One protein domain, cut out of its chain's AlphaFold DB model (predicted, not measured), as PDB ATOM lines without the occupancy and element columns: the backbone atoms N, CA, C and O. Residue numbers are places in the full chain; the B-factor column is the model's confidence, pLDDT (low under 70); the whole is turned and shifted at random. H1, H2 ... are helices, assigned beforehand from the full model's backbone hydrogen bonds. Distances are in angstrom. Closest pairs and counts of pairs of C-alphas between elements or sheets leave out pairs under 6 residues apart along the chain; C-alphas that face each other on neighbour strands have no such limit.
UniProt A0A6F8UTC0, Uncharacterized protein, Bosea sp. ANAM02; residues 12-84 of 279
ATOM      1  N   VAL A  12      65.633 133.381 120.494       64.44
ATOM      2  CA  VAL A  12      65.629 134.655 121.218       64.44
ATOM      3  C   VAL A  12      66.341 134.588 122.575       64.44
ATOM      4  O   VAL A  12      67.187 135.434 122.845       64.44
ATOM      5  N   ALA A  13      66.075 133.583 123.416       62.91
ATOM      6  CA  ALA A  13      66.733 133.442 124.719       62.91
ATOM      7  C   ALA A  13      68.245 133.194 124.576       62.91
ATOM      8  O   ALA A  13      69.045 133.727 125.345       62.91
ATOM      9  N   ARG A  14      68.652 132.444 123.541       64.88
ATOM     10  CA  ARG A  14      70.075 132.242 123.217       64.88
ATOM     11  C   ARG A  14      70.723 133.524 122.705       64.88
ATOM     12  O   ARG A  14      71.808 133.870 123.160       64.88
ATOM     13  N   ALA A  15      70.057 134.246 121.805       69.88
ATOM     14  CA  ALA A  15      70.546 135.524 121.294       69.88
ATOM     15  C   ALA A  15      70.711 136.564 122.415       69.88
ATOM     16  O   ALA A  15      71.706 137.286 122.434       69.88
ATOM     17  N   PHE A  16      69.791 136.591 123.384       70.56
ATOM     18  CA  PHE A  16      69.873 137.486 124.537       70.56
ATOM     19  C   PHE A  16      71.083 137.166 125.423       70.56
ATOM     20  O   PHE A  16      71.832 138.071 125.776       70.56
ATOM     21  N   LEU A  17      71.333 135.879 125.694       70.56
ATOM     22  CA  LEU A  17      72.501 135.407 126.448       70.56
ATOM     23  C   LEU A  17      73.825 135.805 125.778       70.56
ATOM     24  O   LEU A  17      74.704 136.366 126.436       70.56
ATOM     25  N   PHE A  18      73.950 135.583 124.465       75.81
ATOM     26  CA  PHE A  18      75.135 136.000 123.707       75.81
ATOM     27  C   PHE A  18      75.287 137.526 123.664       75.81
ATOM     28  O   PHE A  18      76.406 138.027 123.767       75.81
ATOM     29  N   GLY A  19      74.179 138.266 123.571       79.31
ATOM     30  CA  GLY A  19      74.171 139.727 123.609       79.31
ATOM     31  C   GLY A  19      74.676 140.279 124.942       79.31
ATOM     32  O   GLY A  19      75.604 141.086 124.958       79.31
ATOM     33  N   THR A  20      74.133 139.803 126.068       74.06
ATOM     34  CA  THR A  20      74.576 140.231 127.406       74.06
ATOM     35  C   THR A  20      76.023 139.837 127.687       74.06
ATOM     36  O   THR A  20      76.765 140.608 128.294       74.06
ATOM     37  N   PHE A  21      76.451 138.671 127.192       74.94
ATOM     38  CA  PHE A  21      77.831 138.215 127.313       74.94
ATOM     39  C   PHE A  21      78.803 139.101 126.523       74.94
ATOM     40  O   PHE A  21      79.785 139.590 127.080       74.94
ATOM     41  N   GLY A  22      78.503 139.365 125.246       78.81
ATOM     42  CA  GLY A  22      79.316 140.240 124.402       78.81
ATOM     43  C   GLY A  22      79.444 141.645 124.991       78.81
ATOM     44  O   GLY A  22      80.544 142.195 125.038       78.81
ATOM     45  N   LEU A  23      78.349 142.186 125.530       77.31
ATOM     46  CA  LEU A  23      78.346 143.480 126.211       77.31
ATOM     47  C   LEU A  23      79.269 143.475 127.443       77.31
ATOM     48  O   LEU A  23      80.058 144.399 127.626       77.31
ATOM     49  N   GLY A  24      79.215 142.413 128.258       77.44
ATOM     50  CA  GLY A  24      80.075 142.246 129.432       77.44
ATOM     51  C   GLY A  24      81.566 142.201 129.084       77.44
ATOM     52  O   GLY A  24      82.368 142.877 129.730       77.44
ATOM     53  N   VAL A  25      81.939 141.477 128.023       77.69
ATOM     54  CA  VAL A  25      83.327 141.428 127.530       77.69
ATOM     55  C   VAL A  25      83.788 142.804 127.048       77.69
ATOM     56  O   VAL A  25      84.882 143.243 127.402       77.69
ATOM     57  N   VAL A  26      82.951 143.520 126.290       79.25
ATOM     58  CA  VAL A  26      83.276 144.869 125.803       79.25
ATOM     59  C   VAL A  26      83.475 145.842 126.966       79.25
ATOM     60  O   VAL A  26      84.469 146.566 126.974       79.25
ATOM     61  N   PHE A  27      82.601 145.831 127.977       79.75
ATOM     62  CA  PHE A  27      82.759 146.682 129.159       79.75
ATOM     63  C   PHE A  27      84.016 146.347 129.965       79.75
ATOM     64  O   PHE A  27      84.705 147.263 130.411       79.75
ATOM     65  N   ALA A  28      84.354 145.064 130.117       77.56
ATOM     66  CA  ALA A  28      85.570 144.651 130.811       77.56
ATOM     67  C   ALA A  28      86.837 145.116 130.072       77.56
ATOM     68  O   ALA A  28      87.750 145.671 130.686       77.56
ATOM     69  N   LEU A  29      86.885 144.941 128.747       81.12
ATOM     70  CA  LEU A  29      88.008 145.392 127.920       81.12
ATOM     71  C   LEU A  29      88.122 146.921 127.909       81.12
ATOM     72  O   LEU A  29      89.219 147.452 128.083       81.12
ATOM     73  N   TYR A  30      86.999 147.627 127.758       83.81
ATOM     74  CA  TYR A  30      86.961 149.087 127.773       83.81
ATOM     75  C   TYR A  30      87.378 149.651 129.136       83.81
ATOM     76  O   TYR A  30      88.216 150.547 129.201       83.81
ATOM     77  N   GLY A  31      86.856 149.085 130.229       81.69
ATOM     78  CA  GLY A  31      87.226 149.464 131.592       81.69
ATOM     79  C   GLY A  31      88.718 149.273 131.866       81.69
ATOM     80  O   GLY A  31      89.360 150.174 132.405       81.69
ATOM     81  N   ASN A  32      89.299 148.153 131.419       80.56
ATOM     82  CA  ASN A  32      90.742 147.917 131.519       80.56
ATOM     83  C   ASN A  32      91.561 148.913 130.688       80.56
ATOM     84  O   ASN A  32      92.557 149.440 131.183       80.56
ATOM     85  N   ALA A  33      91.156 149.199 129.448       81.38
ATOM     86  CA  ALA A  33      91.853 150.158 128.593       81.38
ATOM     87  C   ALA A  33      91.824 151.576 129.189       81.38
ATOM     88  O   ALA A  33      92.858 152.242 129.259       81.38
ATOM     89  N   TRP A  34      90.660 152.009 129.680       87.19
ATOM     90  CA  TRP A  34      90.492 153.299 130.346       87.19
ATOM     91  C   TRP A  34      91.333 153.401 131.625       87.19
ATOM     92  O   TRP A  34      92.020 154.399 131.842       87.19
ATOM     93  N   TYR A  35      91.348 152.345 132.445       79.75
ATOM     94  CA  TYR A  35      92.163 152.296 133.657       79.75
ATOM     95  C   TYR A  35      93.666 152.375 133.352       79.75
ATOM     96  O   TYR A  35      94.392 153.117 134.016       79.75
ATOM     97  N   LEU A  36      94.144 151.659 132.328       82.00
ATOM     98  CA  LEU A  36      95.545 151.718 131.904       82.00
ATOM     99  C   LEU A  36      95.948 153.117 131.425       82.00
ATOM    100  O   LEU A  36      97.024 153.590 131.792       82.00
ATOM    101  N   ASP A  37      95.091 153.796 130.658       85.31
ATOM    102  CA  ASP A  37      95.333 155.178 130.225       85.31
ATOM    103  C   ASP A  37      95.412 156.140 131.421       85.31
ATOM    104  O   ASP A  37      96.330 156.959 131.516       85.31
ATOM    105  N   PHE A  38      94.508 155.987 132.394       84.69
ATOM    106  CA  PHE A  38      94.525 156.780 133.622       84.69
ATOM    107  C   PHE A  38      95.817 156.578 134.431       84.69
ATOM    108  O   PHE A  38      96.459 157.551 134.840       84.69
ATOM    109  N   VAL A  39      96.240 155.325 134.631       81.25
ATOM    110  CA  VAL A  39      97.493 155.000 135.334       81.25
ATOM    111  C   VAL A  39      98.699 155.558 134.581       81.25
ATOM    112  O   VAL A  39      99.588 156.139 135.206       81.25
ATOM    113  N   ARG A  40      98.721 155.443 133.249       87.69
ATOM    114  CA  ARG A  40      99.803 155.961 132.408       87.69
ATOM    115  C   ARG A  40      99.948 157.475 132.536       87.69
ATOM    116  O   ARG A  40     101.047 157.941 132.824       87.69
ATOM    117  N   LYS A  41      98.853 158.227 132.402       86.69
ATOM    118  CA  LYS A  41      98.853 159.694 132.550       86.69
ATOM    119  C   LYS A  41      99.348 160.126 133.925       86.69
ATOM    120  O   LYS A  41     100.161 161.040 134.039       86.69
ATOM    121  N   ARG A  42      98.906 159.435 134.980       81.88
ATOM    122  CA  ARG A  42      99.349 159.717 136.350       81.88
ATOM    123  C   ARG A  42     100.837 159.408 136.542       81.88
ATOM    124  O   ARG A  42     101.530 160.160 137.218       81.88
ATOM    125  N   TRP A  43     101.340 158.340 135.925       81.75
ATOM    126  CA  TRP A  43     102.762 157.991 135.954       81.75
ATOM    127  C   TRP A  43     103.635 158.996 135.192       81.75
ATOM    128  O   TRP A  43     104.711 159.364 135.659       81.75
ATOM    129  N   GLU A  44     103.172 159.463 134.034       88.06
ATOM    130  CA  GLU A  44     103.852 160.496 133.249       88.06
ATOM    131  C   GLU A  44     103.917 161.827 134.011       88.06
ATOM    132  O   GLU A  44     104.981 162.441 134.049       88.06
ATOM    133  N   ALA A  45     102.841 162.214 134.707       84.19
ATOM    134  CA  ALA A  45     102.836 163.389 135.578       84.19
ATOM    135  C   ALA A  45     103.851 163.269 136.732       84.19
ATOM    136  O   ALA A  45     104.623 164.194 136.969       84.19
ATOM    137  N   LEU A  46     103.916 162.110 137.398       80.75
ATOM    138  CA  LEU A  46     104.886 161.860 138.476       80.75
ATOM    139  C   LEU A  46     106.340 161.877 137.982       80.75
ATOM    140  O   LEU A  46     107.231 162.297 138.713       80.75
ATOM    141  N   ARG A  47     106.604 161.446 136.741       84.25
ATOM    142  CA  ARG A  47     107.951 161.509 136.142       84.25
ATOM    143  C   ARG A  47     108.442 162.928 135.890       84.25
ATOM    144  O   ARG A  47     109.651 163.123 135.808       84.25
ATOM    145  N   GLN A  48     107.528 163.874 135.698       88.88
ATOM    146  CA  GLN A  48     107.867 165.269 135.426       88.88
ATOM    147  C   GLN A  48     108.078 166.088 136.708       88.88
ATOM    148  O   GLN A  48     108.582 167.206 136.624       88.88
ATOM    149  N   GLU A  49     107.743 165.558 137.891       88.31
ATOM    150  CA  GLU A  49     108.032 166.236 139.158       88.31
ATOM    151  C   GLU A  49     109.542 166.166 139.485       88.31
ATOM    152  O   GLU A  49     110.121 165.078 139.518       88.31
ATOM    153  N   PRO A  50     110.202 167.314 139.746       88.81
ATOM    154  CA  PRO A  50     111.649 167.370 139.975       88.81
ATOM    155  C   PRO A  50     112.077 166.738 141.309       88.81
ATOM    156  O   PRO A  50     113.222 166.312 141.444       88.81
ATOM    157  N   ASP A  51     111.162 166.645 142.279       92.50
ATOM    158  CA  ASP A  51     111.377 165.978 143.565       92.50
ATOM    159  C   ASP A  51     110.585 164.663 143.620       92.50
ATOM    160  O   ASP A  51     109.420 164.608 144.031       92.50
ATOM    161  N   GLN A  52     111.244 163.579 143.206       83.06
ATOM    162  CA  GLN A  52     110.651 162.242 143.184       83.06
ATOM    163  C   GLN A  52     110.222 161.747 144.574       83.06
ATOM    164  O   GLN A  52     109.290 160.947 144.670       83.06
ATOM    165  N   ALA A  53     110.863 162.208 145.655       83.94
ATOM    166  CA  ALA A  53     110.534 161.769 147.009       83.94
ATOM    167  C   ALA A  53     109.207 162.385 147.480       83.94
ATOM    168  O   ALA A  53     108.347 161.674 148.015       83.94
ATOM    169  N   ALA A  54     108.997 163.677 147.210       84.75
ATOM    170  CA  ALA A  54     107.730 164.354 147.481       84.75
ATOM    171  C   ALA A  54     106.578 163.792 146.624       84.75
ATOM    172  O   ALA A  54     105.469 163.581 147.131       84.75
ATOM    173  N   ALA A  55     106.853 163.476 145.354       80.38
ATOM    174  CA  ALA A  55     105.907 162.861 144.422       80.38
ATOM    175  C   ALA A  55     105.407 161.492 144.925       80.38
ATOM    176  O   ALA A  55     104.201 161.223 144.977       80.38
ATOM    177  N   LEU A  56     106.327 160.633 145.384       79.88
ATOM    178  CA  LEU A  56     105.993 159.307 145.913       79.88
ATOM    179  C   LEU A  56     105.197 159.383 147.226       79.88
ATOM    180  O   LEU A  56     104.288 158.578 147.450       79.88
ATOM    181  N   ALA A  57     105.513 160.353 148.090       83.19
ATOM    182  CA  ALA A  57     104.790 160.585 149.337       83.19
ATOM    183  C   ALA A  57     103.337 161.028 149.080       83.19
ATOM    184  O   ALA A  57     102.413 160.475 149.685       83.19
ATOM    185  N   ARG A  58     103.110 161.940 148.121       80.19
ATOM    186  CA  ARG A  58     101.752 162.334 147.692       80.19
ATOM    187  C   ARG A  58     100.994 161.186 147.039       80.19
ATOM    188  O   ARG A  58      99.804 161.010 147.304       80.19
ATOM    189  N   ALA A  59     101.660 160.377 146.217       76.50
ATOM    190  CA  ALA A  59     101.046 159.203 145.599       76.50
ATOM    191  C   ALA A  59     100.595 158.168 146.646       76.50
ATOM    192  O   ALA A  59      99.528 157.574 146.501       76.50
ATOM    193  N   ARG A  60     101.359 157.992 147.734       76.50
ATOM    194  CA  ARG A  60     100.961 157.142 148.870       76.50
ATOM    195  C   ARG A  60      99.793 157.724 149.667       76.50
ATOM    196  O   ARG A  60      98.917 156.962 150.064       76.50
ATOM    197  N   GLN A  61      99.744 159.042 149.872       80.62
ATOM    198  CA  GLN A  61      98.637 159.698 150.586       80.62
ATOM    199  C   GLN A  61      97.324 159.709 149.795       80.62
ATOM    200  O   GLN A  61      96.253 159.626 150.384       80.62
ATOM    201  N   THR A  62      97.388 159.774 148.464       76.56
ATOM    202  CA  THR A  62      96.201 159.836 147.587       76.56
ATOM    203  C   THR A  62      95.610 158.464 147.241       76.56
ATOM    204  O   THR A  62      94.800 158.366 146.321       76.56
ATOM    205  N   GLY A  63      96.000 157.408 147.964       63.06
ATOM    206  CA  GLY A  63      95.607 156.030 147.677       63.06
ATOM    207  C   GLY A  63      96.401 155.476 146.495       63.06
ATOM    208  O   GLY A  63      96.165 155.830 145.337       63.06
ATOM    209  N   GLY A  64      97.378 154.616 146.790       60.22
ATOM    210  CA  GLY A  64      98.187 153.951 145.772       60.22
ATOM    211  C   GLY A  64      97.334 153.148 144.782       60.22
ATOM    212  O   GLY A  64      96.230 152.704 145.092       60.22
ATOM    213  N   VAL A  65      97.865 152.956 143.575       60.09
ATOM    214  CA  VAL A  65      97.239 152.172 142.501       60.09
ATOM    215  C   VAL A  65      97.116 150.707 142.955       60.09
ATOM    216  O   VAL A  65      98.061 149.928 142.838       60.09
ATOM    217  N   HIS A  66      95.969 150.320 143.519       61.38
ATOM    218  CA  HIS A  66      95.716 148.952 143.977       61.38
ATOM    219  C   HIS A  66      95.474 148.020 142.780       61.38
ATOM    220  O   HIS A  66      94.339 147.777 142.378       61.38
ATOM    221  N   LEU A  67      96.552 147.441 142.240       63.66
ATOM    222  CA  LEU A  67      96.524 146.409 141.185       63.66
ATOM    223  C   LEU A  67      95.701 145.158 141.550       63.66
ATOM    224  O   LEU A  67      95.317 144.394 140.671       63.66
ATOM    225  N   VAL A  68      95.390 144.962 142.832       65.50
ATOM    226  CA  VAL A  68      94.578 143.842 143.328       65.50
ATOM    227  C   VAL A  68      93.133 143.923 142.825       65.50
ATOM    228  O   VAL A  68      92.567 142.903 142.444       65.50
ATOM    229  N   ALA A  69      92.544 145.121 142.761       67.81
ATOM    230  CA  ALA A  69      91.151 145.295 142.349       67.81
ATOM    231  C   ALA A  69      90.871 144.810 140.906       67.81
ATOM    232  O   ALA A  69      89.948 144.010 140.734       67.81
ATOM    233  N   PRO A  70      91.657 145.188 139.875       70.81
ATOM    234  CA  PRO A  70      91.436 144.684 138.519       70.81
ATOM    235  C   PRO A  70      91.724 143.182 138.371       70.81
ATOM    236  O   PRO A  70      91.033 142.516 137.605       70.81
ATOM    237  N   ILE A  71      92.673 142.614 139.127       72.38
ATOM    238  CA  ILE A  71      92.947 141.165 139.103       72.38
ATOM    239  C   ILE A  71      91.770 140.377 139.691       72.38
ATOM    240  O   ILE A  71      91.328 139.398 139.095       72.38
ATOM    241  N   VAL A  72      91.225 140.823 140.828       72.62
ATOM    242  CA  VAL A  72      90.049 140.198 141.453       72.62
ATOM    243  C   VAL A  72      88.818 140.342 140.557       72.62
ATOM    244  O   VAL A  72      88.096 139.368 140.360       72.62
ATOM    245  N   ALA A  73      88.605 141.514 139.949       73.44
ATOM    246  CA  ALA A  73      87.516 141.721 138.996       73.44
ATOM    247  C   ALA A  73      87.639 140.789 137.780       73.44
ATOM    248  O   ALA A  73      86.661 140.163 137.381       73.44
ATOM    249  N   PHE A  74      88.844 140.629 137.226       75.31
ATOM    250  CA  PHE A  74      89.087 139.730 136.099       75.31
ATOM    251  C   PHE A  74      88.881 138.255 136.475       75.31
ATOM    252  O   PHE A  74      88.246 137.517 135.726       75.31
ATOM    253  N   ALA A  75      89.338 137.833 137.658       73.56
ATOM    254  CA  ALA A  75      89.102 136.484 138.170       73.56
ATOM    255  C   ALA A  75      87.604 136.199 138.385       73.56
ATOM    256  O   ALA A  75      87.136 135.118 138.039       73.56
ATOM    257  N   LEU A  76      86.839 137.173 138.891       75.50
ATOM    258  CA  LEU A  76      85.385 137.060 139.046       75.50
ATOM    259  C   LEU A  76      84.660 136.996 137.699       75.50
ATOM    260  O   LEU A  76      83.725 136.213 137.561       75.50
ATOM    261  N   VAL A  77      85.102 137.758 136.695       75.06
ATOM    262  CA  VAL A  77      84.555 137.677 135.330       75.06
ATOM    263  C   VAL A  77      84.859 136.315 134.708       75.06
ATOM    264  O   VAL A  77      83.954 135.682 134.177       75.06
ATOM    265  N   ILE A  78      86.092 135.809 134.823       72.62
ATOM    266  CA  ILE A  78      86.434 134.459 134.350       72.62
ATOM    267  C   ILE A  78      85.592 133.408 135.072       72.62
ATOM    268  O   ILE A  78      85.035 132.538 134.412       72.62
ATOM    269  N   ALA A  79      85.442 133.494 136.395       71.25
ATOM    270  CA  ALA A  79      84.591 132.573 137.139       71.25
ATOM    271  C   ALA A  79      83.133 132.643 136.653       71.25
ATOM    272  O   ALA A  79      82.551 131.615 136.332       71.25
ATOM    273  N   ALA A  80      82.559 133.836 136.495       69.81
ATOM    274  CA  ALA A  80      81.180 134.005 136.040       69.81
ATOM    275  C   ALA A  80      80.935 133.515 134.602       69.81
ATOM    276  O   ALA A  80      79.822 133.121 134.271       69.81
ATOM    277  N   VAL A  81      81.960 133.535 133.748       68.25
ATOM    278  CA  VAL A  81      81.857 133.181 132.325       68.25
ATOM    279  C   VAL A  81      82.203 131.720 132.068       68.25
ATOM    280  O   VAL A  81      81.550 131.050 131.277       68.25
ATOM    281  N   VAL A  82      83.249 131.219 132.712       66.50
ATOM    282  CA  VAL A  82      83.789 129.887 132.440       66.50
ATOM    283  C   VAL A  82      83.041 128.830 133.248       66.50
ATOM    284  O   VAL A  82      82.734 127.774 132.707       66.50
ATOM    285  N   VAL A  83      82.671 129.109 134.502       58.97
ATOM    286  CA  VAL A  83      81.993 128.135 135.384       58.97
ATOM    287  C   VAL A  83      80.656 127.624 134.818       58.97
ATOM    288  O   VAL A  83      80.432 126.423 134.921       58.97
ATOM    289  N   PRO A  84      79.795 128.434 134.165       59.72
ATOM    290  CA  PRO A  84      78.561 127.935 133.541       59.72
ATOM    291  C   PRO A  84      78.768 127.101 132.265       59.72
ATOM    292  O   PRO A  84      77.831 126.458 131.796       59.72
TER     293      PRO A  84
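Overview. This is residues 12 to 84 of the 279 residues of an uncharacterized protein of Bosea sp. ANAM02 (UniProt A0A6F8UTC0). One long straight helix, H1, makes the length of an open, narrow rod, and the rest of the printed part folds back along it: a short helix H2 at the turn by the last residues of H1, then H3, which runs back beside H1 with few contacts between them. Residues 12 to 20 of H1 stick out at one end, and residues 48 to 53 stand free at the turn. The printed part has 73 residues with three named helices, in the order H1, H2, H3, and no named strand; the class is all helix. The whole is extended, with a radius of gyration of the C-alphas of 17.9 A, and spans 59 by 19 by 14 A.

Along the chain. H1 is the longest helix, residues 12 to 48, and measures 54.1 A from C-alpha 12 at (65.629, 134.655, 121.218) to C-alpha 48 at (107.867, 165.269, 135.426). H3, residues 68 to 82, measures 20.7 A from first to last C-alpha and ends with C-alpha 82 at (83.789, 129.887, 132.440). H2, residues 52 to 61, measures 14.3 A from first to last C-alpha.

Arrangement. H1 and H3 are close but not clearly touching, with 1 pair of C-alphas within 8 A, those of Asn 32 and Pro 70, at 7.7 A. They run opposite ways at a shallow tilt of 16 degrees, with their centres 12.8 A apart. H1 and H2 only just touch, with 3 pairs of C-alphas within 8 A, and they touch only at the corner by their link. H1 touches H2 with residue 46 alone; the closest C-alphas of the two helices are those of Leu 46 and Ala 55, 6.1 A apart. H1 and H2 run opposite ways at a steep tilt of 40 degrees. H2 and H3 are apart. In H1, H2 and H3 every pair of O i and N i+4 is within hydrogen-bond range.

Size, cuts and confidence. The two C-alphas farthest apart are those of Val 12 and Asp 51, at 59.8 A, while the first and last printed C-alphas, of Val 12 and Pro 84, are 19.1 A apart. Without the stretches that stand free, the body has 58 residues and spans 49 by 17 by 12 A. The printed part has no cut. The link from H1 to H2, 3 residues, is tight; the link from H2 to H3, 6 residues, is short. The mean pLDDT of the printed part is 76.4, and 16 residues are under 70: residues 12 to 15, 63 to 69 and 80 to 84.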